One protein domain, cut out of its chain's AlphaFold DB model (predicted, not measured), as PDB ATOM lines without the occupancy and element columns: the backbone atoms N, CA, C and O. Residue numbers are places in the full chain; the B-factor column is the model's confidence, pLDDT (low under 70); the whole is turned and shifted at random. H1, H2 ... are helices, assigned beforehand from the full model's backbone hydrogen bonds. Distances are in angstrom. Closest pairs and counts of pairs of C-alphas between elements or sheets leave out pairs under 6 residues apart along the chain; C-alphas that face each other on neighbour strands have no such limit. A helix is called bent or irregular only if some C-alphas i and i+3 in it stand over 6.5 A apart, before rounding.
ATOM      1  N   SER A   2     -23.751  -9.042  33.123       68.06
ATOM      2  CA  SER A   2     -24.936  -9.842  32.743       68.06
ATOM      3  C   SER A   2     -25.902 -10.104  33.907       68.06
ATOM      4  O   SER A   2     -27.110  -9.990  33.732       68.06
ATOM      5  N   ASP A   3     -25.383 -10.380  35.106       76.81
ATOM      6  CA  ASP A   3     -26.221 -10.647  36.283       76.81
ATOM      7  C   ASP A   3     -26.902  -9.385  36.839       76.81
ATOM      8  O   ASP A   3     -28.027  -9.459  37.318       76.81
ATOM      9  N   TYR A   4     -26.279  -8.207  36.682       77.94
ATOM     10  CA  TYR A   4     -26.890  -6.922  37.058       77.94
ATOM     11  C   TYR A   4     -28.134  -6.628  36.221       77.94
ATOM     12  O   TYR A   4     -29.154  -6.179  36.739       77.94
ATOM     13  N   LEU A   5     -28.041  -6.887  34.915       77.31
ATOM     14  CA  LEU A   5     -29.156  -6.688  33.996       77.31
ATOM     15  C   LEU A   5     -30.268  -7.689  34.291       77.31
ATOM     16  O   LEU A   5     -31.421  -7.292  34.390       77.31
ATOM     17  N   LYS A   6     -29.912  -8.952  34.539       79.19
ATOM     18  CA  LYS A   6     -30.867 -10.013  34.865       79.19
ATOM     19  C   LYS A   6     -31.737  -9.689  36.086       79.19
ATOM     20  O   LYS A   6     -32.921 -10.012  36.088       79.19
ATOM     21  N   GLU A   7     -31.169  -9.073  37.119       80.25
ATOM     22  CA  GLU A   7     -31.915  -8.692  38.328       80.25
ATOM     23  C   GLU A   7     -32.746  -7.415  38.155       80.25
ATOM     24  O   GLU A   7     -33.845  -7.291  38.705       80.25
ATOM     25  N   ALA A   8     -32.240  -6.465  37.367       78.88
ATOM     26  CA  ALA A   8     -32.904  -5.192  37.110       78.88
ATOM     27  C   ALA A   8     -34.045  -5.285  36.085       78.88
ATOM     28  O   ALA A   8     -34.890  -4.389  36.022       78.88
ATOM     29  N   GLU A   9     -34.056  -6.327  35.262       80.62
ATOM     30  CA  GLU A   9     -34.970  -6.491  34.141       80.62
ATOM     31  C   GLU A   9     -36.324  -7.080  34.556       80.62
ATOM     32  O   GLU A   9     -36.455  -7.897  35.474       80.62
ATOM     33  N   GLU A  10     -37.380  -6.628  33.886       78.81
ATOM     34  CA  GLU A  10     -38.715  -7.188  34.059       78.81
ATOM     35  C   GLU A  10     -38.949  -8.430  33.186       78.81
ATOM     36  O   GLU A  10     -38.290  -8.581  32.166       78.81
ATOM     37  N   PRO A  11     -39.918  -9.310  33.516       77.56
ATOM     38  CA  PRO A  11     -40.202 -10.503  32.710       77.56
ATOM     39  C   PRO A  11     -40.571 -10.205  31.251       77.56
ATOM     40  O   PRO A  11     -40.449 -11.067  30.390       77.56
ATOM     41  N   ALA A  12     -41.053  -8.990  30.978       75.00
ATOM     42  CA  ALA A  12     -41.356  -8.513  29.632       75.00
ATOM     43  C   ALA A  12     -40.134  -7.912  28.908       75.00
ATOM     44  O   ALA A  12     -40.264  -7.520  27.754       75.00
ATOM     45  N   HIS A  13     -38.972  -7.830  29.566       75.75
ATOM     46  CA  HIS A  13     -37.705  -7.339  29.015       75.75
ATOM     47  C   HIS A  13     -37.790  -5.941  28.372       75.75
ATOM     48  O   HIS A  13     -37.032  -5.609  27.464       75.75
ATOM     49  N   THR A  14     -38.736  -5.100  28.815       75.69
ATOM     50  CA  THR A  14     -38.962  -3.777  28.215       75.69
ATOM     51  C   THR A  14     -38.207  -2.650  28.911       75.69
ATOM     52  O   THR A  14     -37.895  -1.647  28.263       75.69
ATOM     53  N   ARG A  15     -37.913  -2.769  30.213       78.38
ATOM     54  CA  ARG A  15     -37.214  -1.748  31.008       78.38
ATOM     55  C   ARG A  15     -36.373  -2.349  32.134       78.38
ATOM     56  O   ARG A  15     -36.709  -3.393  32.694       78.38
ATOM     57  N   TRP A  16     -35.321  -1.619  32.513       81.44
ATOM     58  CA  TRP A  16     -34.538  -1.865  33.726       81.44
ATOM     59  C   TRP A  16     -35.018  -0.967  34.873       81.44
ATOM     60  O   TRP A  16     -35.198   0.239  34.697       81.44
ATOM     61  N   PHE A  17     -35.222  -1.548  36.057       81.88
ATOM     62  CA  PHE A  17     -35.714  -0.849  37.245       81.88
ATOM     63  C   PHE A  17     -34.693  -0.879  38.383       81.88
ATOM     64  O   PHE A  17     -34.466  -1.911  39.013       81.88
ATOM     65  N   LEU A  18     -34.161   0.297  38.728       79.69
ATOM     66  CA  LEU A  18     -33.188   0.456  39.814       79.69
ATOM     67  C   LEU A  18     -33.751   0.048  41.192       79.69
ATOM     68  O   LEU A  18     -33.039  -0.497  42.028       79.69
ATOM     69  N   ASN A  19     -35.046   0.283  41.428       78.19
ATOM     70  CA  ASN A  19     -35.695  -0.077  42.694       78.19
ATOM     71  C   ASN A  19     -35.763  -1.596  42.887       78.19
ATOM     72  O   ASN A  19     -35.441  -2.082  43.964       78.19
ATOM     73  N   ARG A  20     -36.111  -2.336  41.828       76.56
ATOM     74  CA  ARG A  20     -36.172  -3.803  41.837       76.56
ATOM     75  C   ARG A  20     -34.799  -4.415  42.109       76.56
ATOM     76  O   ARG A  20     -34.682  -5.330  42.914       76.56
ATOM     77  N   PHE A  21     -33.770  -3.861  41.473       79.38
ATOM     78  CA  PHE A  21     -32.382  -4.242  41.712       79.38
ATOM     79  C   PHE A  21     -31.987  -4.043  43.193       79.38
ATOM     80  O   PHE A  21     -31.464  -4.948  43.837       79.38
ATOM     81  N   ASN A  22     -32.334  -2.892  43.779       75.50
ATOM     82  CA  ASN A  22     -32.022  -2.577  45.179       75.50
ATOM     83  C   ASN A  22     -32.823  -3.406  46.204       75.50
ATOM     84  O   ASN A  22     -32.371  -3.583  47.338       75.50
ATOM     85  N   GLU A  23     -33.998  -3.920  45.835       79.25
ATOM     86  CA  GLU A  23     -34.811  -4.801  46.686       79.25
ATOM     87  C   GLU A  23     -34.183  -6.189  46.867       79.25
ATOM     88  O   GLU A  23     -34.303  -6.772  47.946       79.25
ATOM     89  N   GLN A  24     -33.481  -6.699  45.849       75.00
ATOM     90  CA  GLN A  24     -32.855  -8.025  45.887       75.00
ATOM     91  C   GLN A  24     -31.564  -8.058  46.719       75.00
ATOM     92  O   GLN A  24     -31.231  -9.101  47.276       75.00
ATOM     93  N   LYS A  25     -30.879  -6.912  46.884       74.81
ATOM     94  CA  LYS A  25     -29.633  -6.750  47.673       74.81
ATOM     95  C   LYS A  25     -28.505  -7.733  47.312       74.81
ATOM     96  O   LYS A  25     -27.596  -7.928  48.116       74.81
ATOM     97  N   SER A  26     -28.534  -8.334  46.123       76.88
ATOM     98  CA  SER A  26     -27.520  -9.299  45.679       76.88
ATOM     99  C   SER A  26     -26.166  -8.654  45.389       76.88
ATOM    100  O   SER A  26     -25.139  -9.330  45.392       76.88
ATOM    101  N   PHE A  27     -26.152  -7.344  45.144       77.25
ATOM    102  CA  PHE A  27     -24.960  -6.580  44.810       77.25
ATOM    103  C   PHE A  27     -24.769  -5.416  45.782       77.25
ATOM    104  O   PHE A  27     -25.727  -4.761  46.189       77.25
ATOM    105  N   GLU A  28     -23.513  -5.128  46.125       75.94
ATOM    106  CA  GLU A  28     -23.159  -4.056  47.069       75.94
ATOM    107  C   GLU A  28     -23.413  -2.649  46.512       75.94
ATOM    108  O   GLU A  28     -23.455  -1.676  47.263       75.94
ATOM    109  N   SER A  29     -23.570  -2.519  45.194       78.88
ATOM    110  CA  SER A  29     -23.668  -1.221  44.541       78.88
ATOM    111  C   SER A  29     -24.498  -1.281  43.264       78.88
ATOM    112  O   SER A  29     -24.521  -2.295  42.577       78.88
ATOM    113  N   ASP A  30     -25.171  -0.179  42.939       78.44
ATOM    114  CA  ASP A  30     -26.054  -0.029  41.775       78.44
ATOM    115  C   ASP A  30     -25.408   0.776  40.630       78.44
ATOM    116  O   ASP A  30     -26.051   1.064  39.618       78.44
ATOM    117  N   TRP A  31     -24.124   1.133  40.765       79.06
ATOM    118  CA  TRP A  31     -23.423   2.043  39.849       79.06
ATOM    119  C   TRP A  31     -23.341   1.498  38.423       79.06
ATOM    120  O   TRP A  31     -23.573   2.235  37.467       79.06
ATOM    121  N   ALA A  32     -23.064   0.201  38.275       79.44
ATOM    122  CA  ALA A  32     -22.897  -0.429  36.972       79.44
ATOM    123  C   ALA A  32     -24.209  -0.399  36.173       79.44
ATOM    124  O   ALA A  32     -24.199  -0.214  34.959       79.44
ATOM    125  N   LEU A  33     -25.347  -0.518  36.866       81.81
ATOM    126  CA  LEU A  33     -26.669  -0.435  36.257       81.81
ATOM    127  C   LEU A  33     -26.997   1.000  35.825       81.81
ATOM    128  O   LEU A  33     -27.478   1.204  34.713       81.81
ATOM    129  N   ARG A  34     -26.695   1.996  36.669       81.88
ATOM    130  CA  ARG A  34     -26.877   3.420  36.331       81.88
ATOM    131  C   ARG A  34     -26.061   3.817  35.108       81.88
ATOM    132  O   ARG A  34     -26.609   4.404  34.185       81.88
ATOM    133  N   PHE A  35     -24.796   3.403  35.062       83.81
ATOM    134  CA  PHE A  35     -23.920   3.646  33.920       83.81
ATOM    135  C   PHE A  35     -24.524   3.129  32.606       83.81
ATOM    136  O   PHE A  35     -24.555   3.850  31.613       83.81
ATOM    137  N   VAL A  36     -25.059   1.903  32.600       83.62
ATOM    138  CA  VAL A  36     -25.679   1.321  31.397       83.62
ATOM    139  C   VAL A  36     -26.963   2.048  31.005       83.62
ATOM    140  O   VAL A  36     -27.213   2.229  29.816       83.62
ATOM    141  N   MET A  37     -27.770   2.479  31.977       82.56
ATOM    142  CA  MET A  37     -29.001   3.225  31.699       82.56
ATOM    143  C   MET A  37     -28.737   4.624  31.133       82.56
ATOM    144  O   MET A  37     -29.507   5.081  30.290       82.56
ATOM    145  N   ASP A  38     -27.655   5.278  31.556       83.25
ATOM    146  CA  ASP A  38     -27.295   6.631  31.115       83.25
ATOM    147  C   ASP A  38     -26.482   6.634  29.803       83.25
ATOM    148  O   ASP A  38     -26.436   7.645  29.092       83.25
ATOM    149  N   LEU A  39     -25.899   5.490  29.420       84.38
ATOM    150  CA  LEU A  39     -25.074   5.335  28.219       84.38
ATOM    151  C   LEU A  39     -25.757   5.825  26.925       84.38
ATOM    152  O   LEU A  39     -25.111   6.559  26.176       84.38
ATOM    153  N   PRO A  40     -27.038   5.511  26.632       82.00
ATOM    154  CA  PRO A  40     -27.684   5.980  25.405       82.00
ATOM    155  C   PRO A  40     -27.806   7.506  25.340       82.00
ATOM    156  O   PRO A  40     -27.631   8.087  24.270       82.00
ATOM    157  N   ALA A  41     -28.071   8.163  26.473       79.88
ATOM    158  CA  ALA A  41     -28.157   9.620  26.545       79.88
ATOM    159  C   ALA A  41     -26.780  10.269  26.338       79.88
ATOM    160  O   ALA A  41     -26.663  11.251  25.607       79.88
ATOM    161  N   HIS A  42     -25.730   9.686  26.921       78.88
ATOM    162  CA  HIS A  42     -24.354  10.143  26.722       78.88
ATOM    163  C   HIS A  42     -23.904   9.957  25.268       78.88
ATOM    164  O   HIS A  42     -23.374  10.884  24.661       78.88
ATOM    165  N   MET A  43     -24.182   8.794  24.669       79.00
ATOM    166  CA  MET A  43     -23.895   8.537  23.255       79.00
ATOM    167  C   MET A  43     -24.636   9.508  22.339       79.00
ATOM    168  O   MET A  43     -24.050  10.012  21.386       79.00
ATOM    169  N   TYR A  44     -25.904   9.794  22.637       79.56
ATOM    170  CA  TYR A  44     -26.675  10.772  21.883       79.56
ATOM    171  C   TYR A  44     -26.032  12.160  21.942       79.56
ATOM    172  O   TYR A  44     -25.825  12.741  20.884       79.56
ATOM    173  N   ARG A  45     -25.639  12.644  23.132       74.81
ATOM    174  CA  ARG A  45     -24.979  13.955  23.306       74.81
ATOM    175  C   ARG A  45     -23.687  14.077  22.494       74.81
ATOM    176  O   ARG A  45     -23.423  15.106  21.880       74.81
ATOM    177  N   ILE A  46     -22.898  13.004  22.460       70.50
ATOM    178  CA  ILE A  46     -21.647  12.947  21.693       70.50
ATOM    179  C   ILE A  46     -21.934  12.986  20.187       70.50
ATOM    180  O   ILE A  46     -21.291  13.723  19.440       70.50
ATOM    181  N   LEU A  47     -22.903  12.193  19.723       74.88
ATOM    182  CA  LEU A  47     -23.254  12.109  18.304       74.88
ATOM    183  C   LEU A  47     -23.948  13.376  17.793       74.88
ATOM    184  O   LEU A  47     -23.773  13.729  16.628       74.88
ATOM    185  N   SER A  48     -24.715  14.059  18.645       77.75
ATOM    186  CA  SER A  48     -25.429  15.288  18.295       77.75
ATOM    187  C   SER A  48     -24.526  16.519  18.220       77.75
ATOM    188  O   SER A  48     -25.006  17.559  17.779       77.75
ATOM    189  N   ARG A  49     -23.237  16.409  18.595       64.94
ATOM    190  CA  ARG A  49     -22.278  17.532  18.650       64.94
ATOM    191  C   ARG A  49     -22.838  18.747  19.397       64.94
ATOM    192  O   ARG A  49     -22.562  19.883  19.035       64.94
ATOM    193  N   GLU A  50     -23.630  18.518  20.442       57.44
ATOM    194  CA  GLU A  50     -24.231  19.608  21.227       57.44
ATOM    195  C   GLU A  50     -23.174  20.412  22.019       57.44
ATOM    196  O   GLU A  50     -23.460  21.501  22.505       57.44
ATOM    197  N   ASP A  51     -21.935  19.908  22.064       53.62
ATOM    198  CA  ASP A  51     -20.744  20.549  22.624       53.62
ATOM    199  C   ASP A  51     -19.810  21.067  21.492       53.62
ATOM    200  O   ASP A  51     -18.676  20.615  21.347       53.62
ATOM    201  N   GLU A  52     -20.267  22.005  20.646       50.75
ATOM    202  CA  GLU A  52     -19.438  22.611  19.571       50.75
ATOM    203  C   GLU A  52     -18.326  23.569  20.069       50.75
ATOM    204  O   GLU A  52     -17.528  24.044  19.262       50.75
ATOM    205  N   ASP A  53     -18.184  23.794  21.381       50.53
ATOM    206  CA  ASP A  53     -17.154  24.685  21.956       50.53
ATOM    207  C   ASP A  53     -15.962  23.965  22.619       50.53
ATOM    208  O   ASP A  53     -15.055  24.614  23.150       50.53
ATOM    209  N   ALA A  54     -15.895  22.631  22.589       47.97
ATOM    210  CA  ALA A  54     -14.744  21.908  23.123       47.97
ATOM    211  C   ALA A  54     -13.728  21.616  22.009       47.97
ATOM    212  O   ALA A  54     -13.825  20.647  21.260       47.97
ATOM    213  N   SER A  55     -12.733  22.496  21.898       46.78
ATOM    214  CA  SER A  55     -11.535  22.315  21.077       46.78
ATOM    215  C   SER A  55     -11.009  20.873  21.137       46.78
ATOM    216  O   SER A  55     -10.667  20.391  22.215       46.78
ATOM    217  N   THR A  56     -10.935  20.237  19.964       53.91
ATOM    218  CA  THR A  56     -10.118  19.072  19.583       53.91
ATOM    219  C   THR A  56      -9.498  18.318  20.767       53.91
ATOM    220  O   THR A  56      -8.403  18.627  21.228       53.91
ATOM    221  N   HIS A  57     -10.244  17.339  21.275       52.25
ATOM    222  CA  HIS A  57      -9.986  16.663  22.541       52.25
ATOM    223  C   HIS A  57      -8.709  15.798  22.549       52.25
ATOM    224  O   HIS A  57      -8.723  14.661  22.080       52.25
ATOM    225  N   GLU A  58      -7.653  16.264  23.223       52.00
ATOM    226  CA  GLU A  58      -6.566  15.399  23.729       52.00
ATOM    227  C   GLU A  58      -7.030  14.458  24.865       52.00
ATOM    228  O   GLU A  58      -6.300  13.547  25.232       52.00
ATOM    229  N   ASN A  59      -8.275  14.589  25.347       52.81
ATOM    230  CA  ASN A  59      -8.861  13.794  26.440       52.81
ATOM    231  C   ASN A  59     -10.250  13.209  26.089       52.81
ATOM    232  O   ASN A  59     -11.111  13.067  26.952       52.81
ATOM    233  N   PHE A  60     -10.505  12.871  24.816       55.19
ATOM    234  CA  PHE A  60     -11.795  12.307  24.362       55.19
ATOM    235  C   PHE A  60     -12.196  11.039  25.134       55.19
ATOM    236  O   PHE A  60     -13.362  10.833  25.460       55.19
ATOM    237  N   ALA A  61     -11.213  10.190  25.445       58.44
ATOM    238  CA  ALA A  61     -11.436   8.972  26.209       58.44
ATOM    239  C   ALA A  61     -11.794   9.263  27.675       58.44
ATOM    240  O   ALA A  61     -12.625   8.553  28.233       58.44
ATOM    241  N   ASP A  62     -11.241  10.318  28.275       60.62
ATOM    242  CA  ASP A  62     -11.563  10.685  29.654       60.62
ATOM    243  C   ASP A  62     -12.988  11.233  29.765       60.62
ATOM    244  O   ASP A  62     -13.647  10.992  30.761       60.62
ATOM    245  N   ASP A  63     -13.537  11.898  28.751       57.94
ATOM    246  CA  ASP A  63     -14.922  12.393  28.821       57.94
ATOM    247  C   ASP A  63     -15.962  11.262  28.640       57.94
ATOM    248  O   ASP A  63     -17.058  11.303  29.196       57.94
ATOM    249  N   ILE A  64     -15.594  10.199  27.912       56.31
ATOM    250  CA  ILE A  64     -16.441   9.013  27.675       56.31
ATOM    251  C   ILE A  64     -16.329   7.985  28.805       56.31
ATOM    252  O   ILE A  64     -17.321   7.346  29.169       56.31
ATOM    253  N   PHE A  65     -15.124   7.802  29.343       56.56
ATOM    254  CA  PHE A  65     -14.802   6.767  30.324       56.56
ATOM    255  C   PHE A  65     -14.408   7.334  31.695       56.56
ATOM    256  O   PHE A  65     -13.955   6.565  32.545       56.56
ATOM    257  N   SER A  66     -14.587   8.637  31.961       58.00
ATOM    258  CA  SER A  66     -14.385   9.160  33.318       58.00
ATOM    259  C   SER A  66     -15.451   8.611  34.250       58.00
ATOM    260  O   SER A  66     -16.645   8.899  34.180       58.00
TER     261      SER A  66
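AT A GLANCE: This is residues 2 to 66 of the 215 residues of an uncharacterized protein of Sulfitobacter mediterraneus (UniProt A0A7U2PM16). One long, kinked helix, H3, is the shaft of this elongated model, with a small head at its first end, where H1 and H2 meet at about a right angle. From the other end of H3 a long loop sticks out, residues 47 to 62 standing free, and folds back toward H3 with the short helix H4, which is near H3 without touching it. The printed part has 65 residues, with four named helices in the order H1, H2, H3, H4 and no named strand; its class is all helix. The whole is loose, with a radius of gyration of the C-alphas of 15.5 A, and spans 45 by 25 by 17 A.

IN THESE COORDINATES: Begin with H3, residues 31 to 47: find C-alpha 31 at (-23.423, 2.043, 39.849), and from there the helix runs 23.8 A to C-alpha 47 at (-23.254, 12.109, 18.304). It has a kink of 42 degrees near residue 38 and is only just irregular: C-alphas 37 and 40 are 7.0 A apart. Go back to the first printed residue for H1, residues 2 to 8, whose C-alpha 2 is at (-24.936, -9.842, 32.743); it measures 10.2 A. H2, residues 18 to 24, measures 10.4 A. H4, residues 60 to 65, measures 8.7 A and ends with C-alpha 65 at (-14.802, 6.767, 30.324).

HOW THE PARTS SIT: Look first at residues 32 to 33, with which alone H3 touches H1; the closest C-alphas, those of Tyr 4 and Leu 33, are 6.5 A apart, and the lines are about perpendicular at 83 degrees. H1 also touches H2, about perpendicular at 82 degrees; their closest C-alphas, those of Ala 8 and Phe 21, are 4.7 A apart. H2 and H3 are close but not clearly touching, with the C-alphas of Leu 18 and Leu 33 the closest at 7.5 A; they run opposite ways at a shallow tilt of 18 degrees. H3 and H4 are near each other, with 6 pairs of C-alphas within 10 A. H4 is apart from H1 and from H2. In H1, H2 and H4 every O i to N i+4 pair is within hydrogen-bond range; in H3 11 of 13 are.

THE WHOLE: The two C-alphas farthest apart are those of Pro 11 and Ser 55, at 45.1 A. Without the free stretch the body has 49 residues and spans 33 by 25 by 17 A. The printed part has no cut; the links H1 to H2 and H2 to H3 are short, and H3 to H4, 12 residues, is long. The mean pLDDT of the printed part is 71.9, and you will find values under 70 at residue 2 and at residues 49 to 66.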